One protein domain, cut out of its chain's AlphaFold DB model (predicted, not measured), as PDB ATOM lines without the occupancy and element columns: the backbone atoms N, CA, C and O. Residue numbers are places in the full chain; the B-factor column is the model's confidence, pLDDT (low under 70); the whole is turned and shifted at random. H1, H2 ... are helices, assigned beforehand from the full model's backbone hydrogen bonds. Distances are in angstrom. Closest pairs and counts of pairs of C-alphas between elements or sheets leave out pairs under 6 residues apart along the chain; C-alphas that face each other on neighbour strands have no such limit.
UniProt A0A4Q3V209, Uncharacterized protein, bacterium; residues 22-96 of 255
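What this domain is: This is residues 22 to 96 of the 255 residues of an uncharacterized protein of bacterium (UniProt A0A4Q3V209). Six short helices stand in a rough, loosely closed ring, in the order H1, H5, H4, H3, H2, H6. The printed part has 75 residues with six named helices, H1 to H6 along the chain, and no named strand: all helix. It is compact, radius of gyration of the C-alphas 11.4 A, and spans 32 by 26 by 25 A.

Where its parts are: H1, residues 22 to 30, 12.5 A, begins at C-alpha 22 (102.384, 140.261, 149.859). H2, residues 37 to 40, H3, 42 to 45, H4, 55 to 63, 12.8 A, and H5, 71 to 75, follow. H6, 89 to 95, ends at C-alpha 95 (120.340, 145.451, 158.175).

How they stand to each other: H1 touches H5, closest C-alphas Thr 29 and Ala 71, 5.7 A. H4 and H5 only just touch, with 3 pairs of C-alphas within 8 A, closest Ala 63 and Val 73, 6.0 A. H2 and H6 are close but not clearly touching, closest C-alphas Leu 38 and Ile 93, 7.1 A. Every O i to N i+4 pair is within hydrogen-bond range in H1, H4, H5 and H6; H2 and H3 are too short for one.

The domain as a whole: The printed part has no cut. The link H5 to H6 is long. Residues 50 to 51 and 66 to 67 are under pLDDT 70.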
ATOM      1  N   PHE A  22     101.740 140.174 148.555       80.56
ATOM      2  CA  PHE A  22     102.384 140.261 149.859       80.56
ATOM      3  C   PHE A  22     103.836 140.753 149.791       80.56
ATOM      4  O   PHE A  22     104.204 141.621 150.581       80.56
ATOM      5  N   LEU A  23     104.643 140.251 148.848       83.38
ATOM      6  CA  LEU A  23     106.045 140.652 148.700       83.38
ATOM      7  C   LEU A  23     106.150 142.104 148.217       83.38
ATOM      8  O   LEU A  23     106.941 142.865 148.766       83.38
ATOM      9  N   GLU A  24     105.262 142.529 147.316       84.38
ATOM     10  CA  GLU A  24     105.149 143.938 146.910       84.38
ATOM     11  C   GLU A  24     104.825 144.855 148.095       84.38
ATOM     12  O   GLU A  24     105.447 145.903 148.290       84.38
ATOM     13  N   THR A  25     103.868 144.448 148.936       87.00
ATOM     14  CA  THR A  25     103.506 145.211 150.137       87.00
ATOM     15  C   THR A  25     104.686 145.303 151.102       87.00
ATOM     16  O   THR A  25     104.951 146.377 151.640       87.00
ATOM     17  N   PHE A  26     105.428 144.210 151.282       88.94
ATOM     18  CA  PHE A  26     106.631 144.177 152.108       88.94
ATOM     19  C   PHE A  26     107.723 145.113 151.574       88.94
ATOM     20  O   PHE A  26     108.179 146.004 152.293       88.94
ATOM     21  N   LYS A  27     108.079 144.982 150.288       87.56
ATOM     22  CA  LYS A  27     109.079 145.825 149.613       87.56
ATOM     23  C   LYS A  27     108.753 147.305 149.730       87.56
ATOM     24  O   LYS A  27     109.639 148.110 150.009       87.56
ATOM     25  N   LYS A  28     107.480 147.658 149.542       87.38
ATOM     26  CA  LYS A  28     106.998 149.036 149.652       87.38
ATOM     27  C   LYS A  28     107.044 149.563 151.086       87.38
ATOM     28  O   LYS A  28     107.340 150.736 151.274       87.38
ATOM     29  N   THR A  29     106.743 148.719 152.072       89.31
ATOM     30  CA  THR A  29     106.699 149.113 153.490       89.31
ATOM     31  C   THR A  29     108.096 149.417 154.028       89.31
ATOM     32  O   THR A  29     108.286 150.445 154.668       89.31
ATOM     33  N   TYR A  30     109.086 148.577 153.708       88.06
ATOM     34  CA  TYR A  30     110.445 148.700 154.253       88.06
ATOM     35  C   TYR A  30     111.471 149.321 153.295       88.06
ATOM     36  O   TYR A  30     112.636 149.452 153.661       88.06
ATOM     37  N   ALA A  31     111.062 149.705 152.079       85.19
ATOM     38  CA  ALA A  31     111.919 150.328 151.067       85.19
ATOM     39  C   ALA A  31     113.266 149.590 150.883       85.19
ATOM     40  O   ALA A  31     114.342 150.165 151.065       85.19
ATOM     41  N   LEU A  32     113.193 148.293 150.561       78.50
ATOM     42  CA  LEU A  32     114.353 147.395 150.564       78.50
ATOM     43  C   LEU A  32     115.519 147.903 149.709       78.50
ATOM     44  O   LEU A  32     115.360 148.262 148.540       78.50
ATOM     45  N   LYS A  33     116.723 147.833 150.281       72.25
ATOM     46  CA  LYS A  33     117.975 148.091 149.568       72.25
ATOM     47  C   LYS A  33     118.341 146.874 148.715       72.25
ATOM     48  O   LYS A  33     118.467 145.762 149.232       72.25
ATOM     49  N   SER A  34     118.526 147.090 147.416       74.19
ATOM     50  CA  SER A  34     118.969 146.060 146.470       74.19
ATOM     51  C   SER A  34     120.351 145.500 146.840       74.19
ATOM     52  O   SER A  34     121.191 146.232 147.361       74.19
ATOM     53  N   GLY A  35     120.596 144.217 146.550       76.44
ATOM     54  CA  GLY A  35     121.880 143.550 146.818       76.44
ATOM     55  C   GLY A  35     122.070 143.066 148.262       76.44
ATOM     56  O   GLY A  35     123.200 142.839 148.688       76.44
ATOM     57  N   THR A  36     120.983 142.939 149.025       82.62
ATOM     58  CA  THR A  36     120.975 142.359 150.376       82.62
ATOM     59  C   THR A  36     120.399 140.944 150.343       82.62
ATOM     60  O   THR A  36     119.554 140.644 149.498       82.62
ATOM     61  N   LYS A  37     120.787 140.083 151.301       81.94
ATOM     62  CA  LYS A  37     120.198 138.734 151.443       81.94
ATOM     63  C   LYS A  37     118.673 138.802 151.522       81.94
ATOM     64  O   LYS A  37     117.984 137.979 150.929       81.94
ATOM     65  N   LEU A  38     118.158 139.819 152.211       84.94
ATOM     66  CA  LEU A  38     116.735 140.106 152.300       84.94
ATOM     67  C   LEU A  38     116.094 140.410 150.942       84.94
ATOM     68  O   LEU A  38     115.078 139.802 150.608       84.94
ATOM     69  N   ALA A  39     116.682 141.299 150.138       82.75
ATOM     70  CA  ALA A  39     116.155 141.635 148.813       82.75
ATOM     71  C   ALA A  39     116.135 140.429 147.855       82.75
ATOM     72  O   ALA A  39     115.208 140.301 147.051       82.75
ATOM     73  N   ASP A  40     117.105 139.524 147.988       83.81
ATOM     74  CA  ASP A  40     117.252 138.344 147.128       83.81
ATOM     75  C   ASP A  40     116.427 137.135 147.611       83.81
ATOM     76  O   ASP A  40     116.234 136.168 146.875       83.81
ATOM     77  N   SER A  41     115.907 137.184 148.842       80.25
ATOM     78  CA  SER A  41     115.228 136.048 149.478       80.25
ATOM     79  C   SER A  41     113.838 135.741 148.918       80.25
ATOM     80  O   SER A  41     113.391 134.600 149.027       80.25
ATOM     81  N   GLN A  42     113.164 136.707 148.284       84.56
ATOM     82  CA  GLN A  42     111.839 136.546 147.666       84.56
ATOM     83  C   GLN A  42     110.849 135.760 148.556       84.56
ATOM     84  O   GLN A  42     110.441 136.228 149.614       84.56
ATOM     85  N   CYS A  43     110.466 134.545 148.145       82.62
ATOM     86  CA  CYS A  43     109.568 133.670 148.896       82.62
ATOM     87  C   CYS A  43     110.178 133.187 150.219       82.62
ATOM     88  O   CYS A  43     109.439 132.953 151.174       82.62
ATOM     89  N   ASN A  44     111.502 133.042 150.291       84.94
ATOM     90  CA  ASN A  44     112.198 132.525 151.468       84.94
ATOM     91  C   ASN A  44     112.219 133.513 152.642       84.94
ATOM     92  O   ASN A  44     112.499 133.109 153.766       84.94
ATOM     93  N   LEU A  45     111.844 134.775 152.407       88.12
ATOM     94  CA  LEU A  45     111.577 135.740 153.470       88.12
ATOM     95  C   LEU A  45     110.514 135.223 154.449       88.12
ATOM     96  O   LEU A  45     110.691 135.295 155.660       88.12
ATOM     97  N   CYS A  46     109.420 134.667 153.922       87.81
ATOM     98  CA  CYS A  46     108.299 134.173 154.725       87.81
ATOM     99  C   CYS A  46     108.198 132.641 154.733       87.81
ATOM    100  O   CYS A  46     107.412 132.084 155.502       87.81
ATOM    101  N   HIS A  47     108.946 131.938 153.879       84.69
ATOM    102  CA  HIS A  47     108.847 130.491 153.696       84.69
ATOM    103  C   HIS A  47     110.177 129.770 153.922       84.69
ATOM    104  O   HIS A  47     111.234 130.235 153.535       84.69
ATOM    105  N   ALA A  48     110.111 128.563 154.481       81.12
ATOM    106  CA  ALA A  48     111.250 127.642 154.577       81.12
ATOM    107  C   ALA A  48     111.288 126.646 153.394       81.12
ATOM    108  O   ALA A  48     111.866 125.568 153.494       81.12
ATOM    109  N   GLY A  49     110.580 126.966 152.307       76.50
ATOM    110  CA  GLY A  49     110.227 126.059 151.214       76.50
ATOM    111  C   GLY A  49     108.728 126.160 150.911       76.50
ATOM    112  O   GLY A  49     107.930 125.571 151.647       76.50
ATOM    113  N   PRO A  50     108.309 126.924 149.885       63.94
ATOM    114  CA  PRO A  50     106.896 127.157 149.597       63.94
ATOM    115  C   PRO A  50     106.107 125.840 149.475       63.94
ATOM    116  O   PRO A  50     106.572 124.921 148.801       63.94
ATOM    117  N   PRO A  51     104.924 125.717 150.113       67.62
ATOM    118  CA  PRO A  51     104.174 126.757 150.830       67.62
ATOM    119  C   PRO A  51     104.483 126.863 152.339       67.62
ATOM    120  O   PRO A  51     103.846 127.646 153.042       67.62
ATOM    121  N   LYS A  52     105.435 126.098 152.888       80.31
ATOM    122  CA  LYS A  52     105.705 126.053 154.338       80.31
ATOM    123  C   LYS A  52     106.278 127.384 154.833       80.31
ATOM    124  O   LYS A  52     107.345 127.790 154.382       80.31
ATOM    125  N   ARG A  53     105.591 128.061 155.763       85.56
ATOM    126  CA  ARG A  53     106.066 129.320 156.372       85.56
ATOM    127  C   ARG A  53     107.266 129.073 157.302       85.56
ATOM    128  O   ARG A  53     107.273 128.087 158.050       85.56
ATOM    129  N   ASN A  54     108.270 129.949 157.266       87.75
ATOM    130  CA  ASN A  54     109.353 129.976 158.260       87.75
ATOM    131  C   ASN A  54     108.844 130.597 159.582       87.75
ATOM    132  O   ASN A  54     107.644 130.833 159.731       87.75
ATOM    133  N   VAL A  55     109.719 130.776 160.575       88.62
ATOM    134  CA  VAL A  55     109.326 131.323 161.891       88.62
ATOM    135  C   VAL A  55     108.742 132.740 161.766       88.62
ATOM    136  O   VAL A  55     107.642 132.976 162.266       88.62
ATOM    137  N   TYR A  56     109.373 133.612 160.973       91.94
ATOM    138  CA  TYR A  56     108.877 134.956 160.661       91.94
ATOM    139  C   TYR A  56     107.508 134.938 159.971       91.94
ATOM    140  O   TYR A  56     106.560 135.589 160.405       91.94
ATOM    141  N   GLY A  57     107.358 134.130 158.920       90.44
ATOM    142  CA  GLY A  57     106.114 134.013 158.169       90.44
ATOM    143  C   GLY A  57     104.949 133.499 159.018       90.44
ATOM    144  O   GLY A  57     103.804 133.866 158.761       90.44
ATOM    145  N   ARG A  58     105.209 132.676 160.044       89.12
ATOM    146  CA  ARG A  58     104.182 132.272 161.020       89.12
ATOM    147  C   ARG A  58     103.797 133.420 161.947       89.12
ATOM    148  O   ARG A  58     102.606 133.679 162.069       89.12
ATOM    149  N   ALA A  59     104.771 134.142 162.503       86.81
ATOM    150  CA  ALA A  59     104.505 135.324 163.325       86.81
ATOM    151  C   ALA A  59     103.696 136.382 162.554       86.81
ATOM    152  O   ALA A  59     102.748 136.959 163.085       86.81
ATOM    153  N   LEU A  60     104.014 136.576 161.271       89.38
ATOM    154  CA  LEU A  60     103.255 137.451 160.386       89.38
ATOM    155  C   LEU A  60     101.831 136.932 160.154       89.38
ATOM    156  O   LEU A  60     100.881 137.702 160.246       89.38
ATOM    157  N   SER A  61     101.671 135.632 159.896       87.06
ATOM    158  CA  SER A  61     100.360 135.007 159.700       87.06
ATOM    159  C   SER A  61      99.454 135.120 160.927       87.06
ATOM    160  O   SER A  61      98.256 135.327 160.768       87.06
ATOM    161  N   GLU A  62     100.007 135.007 162.134       84.06
ATOM    162  CA  GLU A  62      99.269 135.198 163.391       84.06
ATOM    163  C   GLU A  62      98.791 136.645 163.568       84.06
ATOM    164  O   GLU A  62      97.721 136.886 164.123       84.06
ATOM    165  N   ALA A  63      99.571 137.616 163.087       84.12
ATOM    166  CA  ALA A  63      99.244 139.037 163.164       84.12
ATOM    167  C   ALA A  63      98.292 139.515 162.048       84.12
ATOM    168  O   ALA A  63      97.764 140.629 162.115       84.12
ATOM    169  N   MET A  64      98.076 138.709 161.003       82.75
ATOM    170  CA  MET A  64      97.230 139.073 159.867       82.75
ATOM    171  C   MET A  64      95.748 139.119 160.250       82.75
ATOM    172  O   MET A  64      95.162 138.142 160.707       82.75
ATOM    173  N   VAL A  65      95.100 140.242 159.941       72.25
ATOM    174  CA  VAL A  65      93.646 140.404 160.070       72.25
ATOM    175  C   VAL A  65      93.013 140.326 158.680       72.25
ATOM    176  O   VAL A  65      93.333 141.118 157.794       72.25
ATOM    177  N   GLY A  66      92.116 139.358 158.463       68.56
ATOM    178  CA  GLY A  66      91.374 139.213 157.203       68.56
ATOM    179  C   GLY A  66      92.194 138.695 156.012       68.56
ATOM    180  O   GLY A  66      91.875 139.025 154.870       68.56
ATOM    181  N   GLY A  67      93.262 137.926 156.261       68.12
ATOM    182  CA  GLY A  67      94.042 137.247 155.213       68.12
ATOM    183  C   GLY A  67      94.899 138.166 154.334       68.12
ATOM    184  O   GLY A  67      95.394 137.738 153.292       68.12
ATOM    185  N   LYS A  68      95.089 139.432 154.730       73.69
ATOM    186  CA  LYS A  68      95.877 140.426 153.985       73.69
ATOM    187  C   LYS A  68      97.108 140.857 154.774       73.69
ATOM    188  O   LYS A  68      97.001 141.217 155.944       73.69
ATOM    189  N   VAL A  69      98.264 140.888 154.110       83.00
ATOM    190  CA  VAL A  69      99.447 141.581 154.634       83.00
ATOM    191  C   VAL A  69      99.277 143.057 154.306       83.00
ATOM    192  O   VAL A  69      99.072 143.424 153.151       83.00
ATOM    193  N   THR A  70      99.316 143.899 155.330       87.44
ATOM    194  CA  THR A  70      99.289 145.360 155.206       87.44
ATOM    195  C   THR A  70     100.510 145.928 155.915       87.44
ATOM    196  O   THR A  70     101.083 145.253 156.768       87.44
ATOM    197  N   ALA A  71     100.878 147.176 155.622       87.00
ATOM    198  CA  ALA A  71     101.959 147.851 156.343       87.00
ATOM    199  C   ALA A  71     101.736 147.833 157.870       87.00
ATOM    200  O   ALA A  71     102.664 147.589 158.627       87.00
ATOM    201  N   ALA A  72     100.488 147.994 158.326       85.69
ATOM    202  CA  ALA A  72     100.153 147.940 159.750       85.69
ATOM    203  C   ALA A  72     100.398 146.555 160.376       85.69
ATOM    204  O   ALA A  72     100.855 146.464 161.510       85.69
ATOM    205  N   VAL A  73     100.109 145.479 159.639       87.06
ATOM    206  CA  VAL A  73     100.367 144.101 160.090       87.06
ATOM    207  C   VAL A  73     101.866 143.798 160.106       87.06
ATOM    208  O   VAL A  73     102.331 143.125 161.014       87.06
ATOM    209  N   LEU A  74     102.624 144.311 159.136       89.56
ATOM    210  CA  LEU A  74     104.082 144.175 159.109       89.56
ATOM    211  C   LEU A  74     104.719 144.876 160.317       89.56
ATOM    212  O   LEU A  74     105.435 144.246 161.088       89.56
ATOM    213  N   HIS A  75     104.341 146.132 160.561       90.75
ATOM    214  CA  HIS A  75     104.854 146.899 161.694       90.75
ATOM    215  C   HIS A  75     104.409 146.371 163.067       90.75
ATOM    216  O   HIS A  75     105.058 146.654 164.071       90.75
ATOM    217  N   SER A  76     103.329 145.585 163.153       89.56
ATOM    218  CA  SER A  76     102.872 145.039 164.442       89.56
ATOM    219  C   SER A  76     103.806 143.963 165.010       89.56
ATOM    220  O   SER A  76     103.766 143.700 166.214       89.56
ATOM    221  N   ILE A  77     104.658 143.367 164.170       90.25
ATOM    222  CA  ILE A  77     105.647 142.359 164.573       90.25
ATOM    223  C   ILE A  77     107.088 142.881 164.548       90.25
ATOM    224  O   ILE A  77     107.992 142.107 164.841       90.25
ATOM    225  N   ASP A  78     107.322 144.162 164.247       89.62
ATOM    226  CA  ASP A  78     108.667 144.754 164.121       89.62
ATOM    227  C   ASP A  78     109.543 144.533 165.360       89.62
ATOM    228  O   ASP A  78     110.724 144.233 165.235       89.62
ATOM    229  N   ALA A  79     108.950 144.642 166.551       88.88
ATOM    230  CA  ALA A  79     109.648 144.493 167.825       88.88
ATOM    231  C   ALA A  79     109.826 143.033 168.281       88.88
ATOM    232  O   ALA A  79     110.389 142.795 169.349       88.88
ATOM    233  N   ARG A  80     109.304 142.051 167.533       88.25
ATOM    234  CA  ARG A  80     109.522 140.632 167.841       88.25
ATOM    235  C   ARG A  80     110.889 140.199 167.328       88.25
ATOM    236  O   ARG A  80     111.299 140.624 166.258       88.25
ATOM    237  N   ASP A  81     111.521 139.307 168.067       87.00
ATOM    238  CA  ASP A  81     112.640 138.487 167.614       87.00
ATOM    239  C   ASP A  81     112.045 137.119 167.242       87.00
ATOM    240  O   ASP A  81     111.641 136.352 168.124       87.00
ATOM    241  N   SER A  82     111.803 136.882 165.948       85.94
ATOM    242  CA  SER A  82     111.009 135.718 165.521       85.94
ATOM    243  C   SER A  82     111.814 134.423 165.482       85.94
ATOM    244  O   SER A  82     111.217 133.348 165.599       85.94
ATOM    245  N   ASP A  83     113.127 134.499 165.281       84.19
ATOM    246  CA  ASP A  83     114.018 133.340 165.216       84.19
ATOM    247  C   ASP A  83     114.895 133.154 166.462       84.19
ATOM    248  O   ASP A  83     115.496 132.086 166.627       84.19
ATOM    249  N   GLY A  84     114.854 134.108 167.392       83.19
ATOM    250  CA  GLY A  84     115.482 134.032 168.704       83.19
ATOM    251  C   GLY A  84     116.976 134.327 168.677       83.19
ATOM    252  O   GLY A  84     117.691 133.886 169.583       83.19
ATOM    253  N   ASP A  85     117.480 135.003 167.644       80.06
ATOM    254  CA  ASP A  85     118.905 135.296 167.502       80.06
ATOM    255  C   ASP A  85     119.367 136.534 168.301       80.06
ATOM    256  O   ASP A  85     120.575 136.796 168.443       80.06
ATOM    257  N   GLY A  86     118.420 137.254 168.908       80.56
ATOM    258  CA  GLY A  86     118.625 138.442 169.725       80.56
ATOM    259  C   GLY A  86     118.572 139.768 168.963       80.56
ATOM    260  O   GLY A  86     118.875 140.796 169.576       80.56
ATOM    261  N   ALA A  87     118.236 139.776 167.673       86.00
ATOM    262  CA  ALA A  87     117.868 140.967 166.912       86.00
ATOM    263  C   ALA A  87     116.344 141.029 166.716       86.00
ATOM    264  O   ALA A  87     115.660 140.013 166.663       86.00
ATOM    265  N   THR A  88     115.774 142.235 166.649       91.69
ATOM    266  CA  THR A  88     114.353 142.356 166.300       91.69
ATOM    267  C   THR A  88     114.162 142.222 164.793       91.69
ATOM    268  O   THR A  88     115.043 142.593 164.015       91.69
ATOM    269  N   ASN A  89     112.969 141.802 164.368       90.88
ATOM    270  CA  ASN A  89     112.602 141.712 162.958       90.88
ATOM    271  C   ASN A  89     112.909 143.024 162.215       90.88
ATOM    272  O   ASN A  89     113.403 143.003 161.091       90.88
ATOM    273  N   ALA A  90     112.620 144.176 162.832       89.56
ATOM    274  CA  ALA A  90     112.906 145.479 162.238       89.56
ATOM    275  C   ALA A  90     114.410 145.759 162.104       89.56
ATOM    276  O   ALA A  90     114.829 146.302 161.077       89.56
ATOM    277  N   ASP A  91     115.216 145.381 163.098       89.69
ATOM    278  CA  ASP A  91     116.673 145.552 163.060       89.69
ATOM    279  C   ASP A  91     117.295 144.719 161.938       89.69
ATOM    280  O   ASP A  91     118.138 145.205 161.179       89.69
ATOM    281  N   GLU A  92     116.837 143.482 161.784       89.44
ATOM    282  CA  GLU A  92     117.276 142.586 160.719       89.44
ATOM    283  C   GLU A  92     116.857 143.081 159.338       89.44
ATOM    284  O   GLU A  92     117.672 143.143 158.411       89.44
ATOM    285  N   ILE A  93     115.604 143.527 159.201       91.25
ATOM    286  CA  ILE A  93     115.097 144.095 157.952       91.25
ATOM    287  C   ILE A  93     115.902 145.335 157.553       91.25
ATOM    288  O   ILE A  93     116.302 145.477 156.393       91.25
ATOM    289  N   ALA A  94     116.199 146.214 158.513       88.88
ATOM    290  CA  ALA A  94     117.017 147.403 158.292       88.88
ATOM    291  C   ALA A  94     118.472 147.060 157.923       88.88
ATOM    292  O   ALA A  94     119.086 147.763 157.108       88.88
ATOM    293  N   ALA A  95     119.011 145.974 158.482       86.69
ATOM    294  CA  ALA A  95     120.340 145.451 158.175       86.69
ATOM    295  C   ALA A  95     120.401 144.631 156.872       86.69
ATOM    296  O   ALA A  95     121.494 144.305 156.404       86.69
ATOM    297  N   GLY A  96     119.256 144.325 156.253       87.06
ATOM    298  CA  GLY A  96     119.179 143.493 155.051       87.06
ATOM    299  C   GLY A  96     119.423 142.005 155.321       87.06
ATOM    300  O   GLY A  96     119.816 141.272 154.404       87.06
TER     301      GLY A  96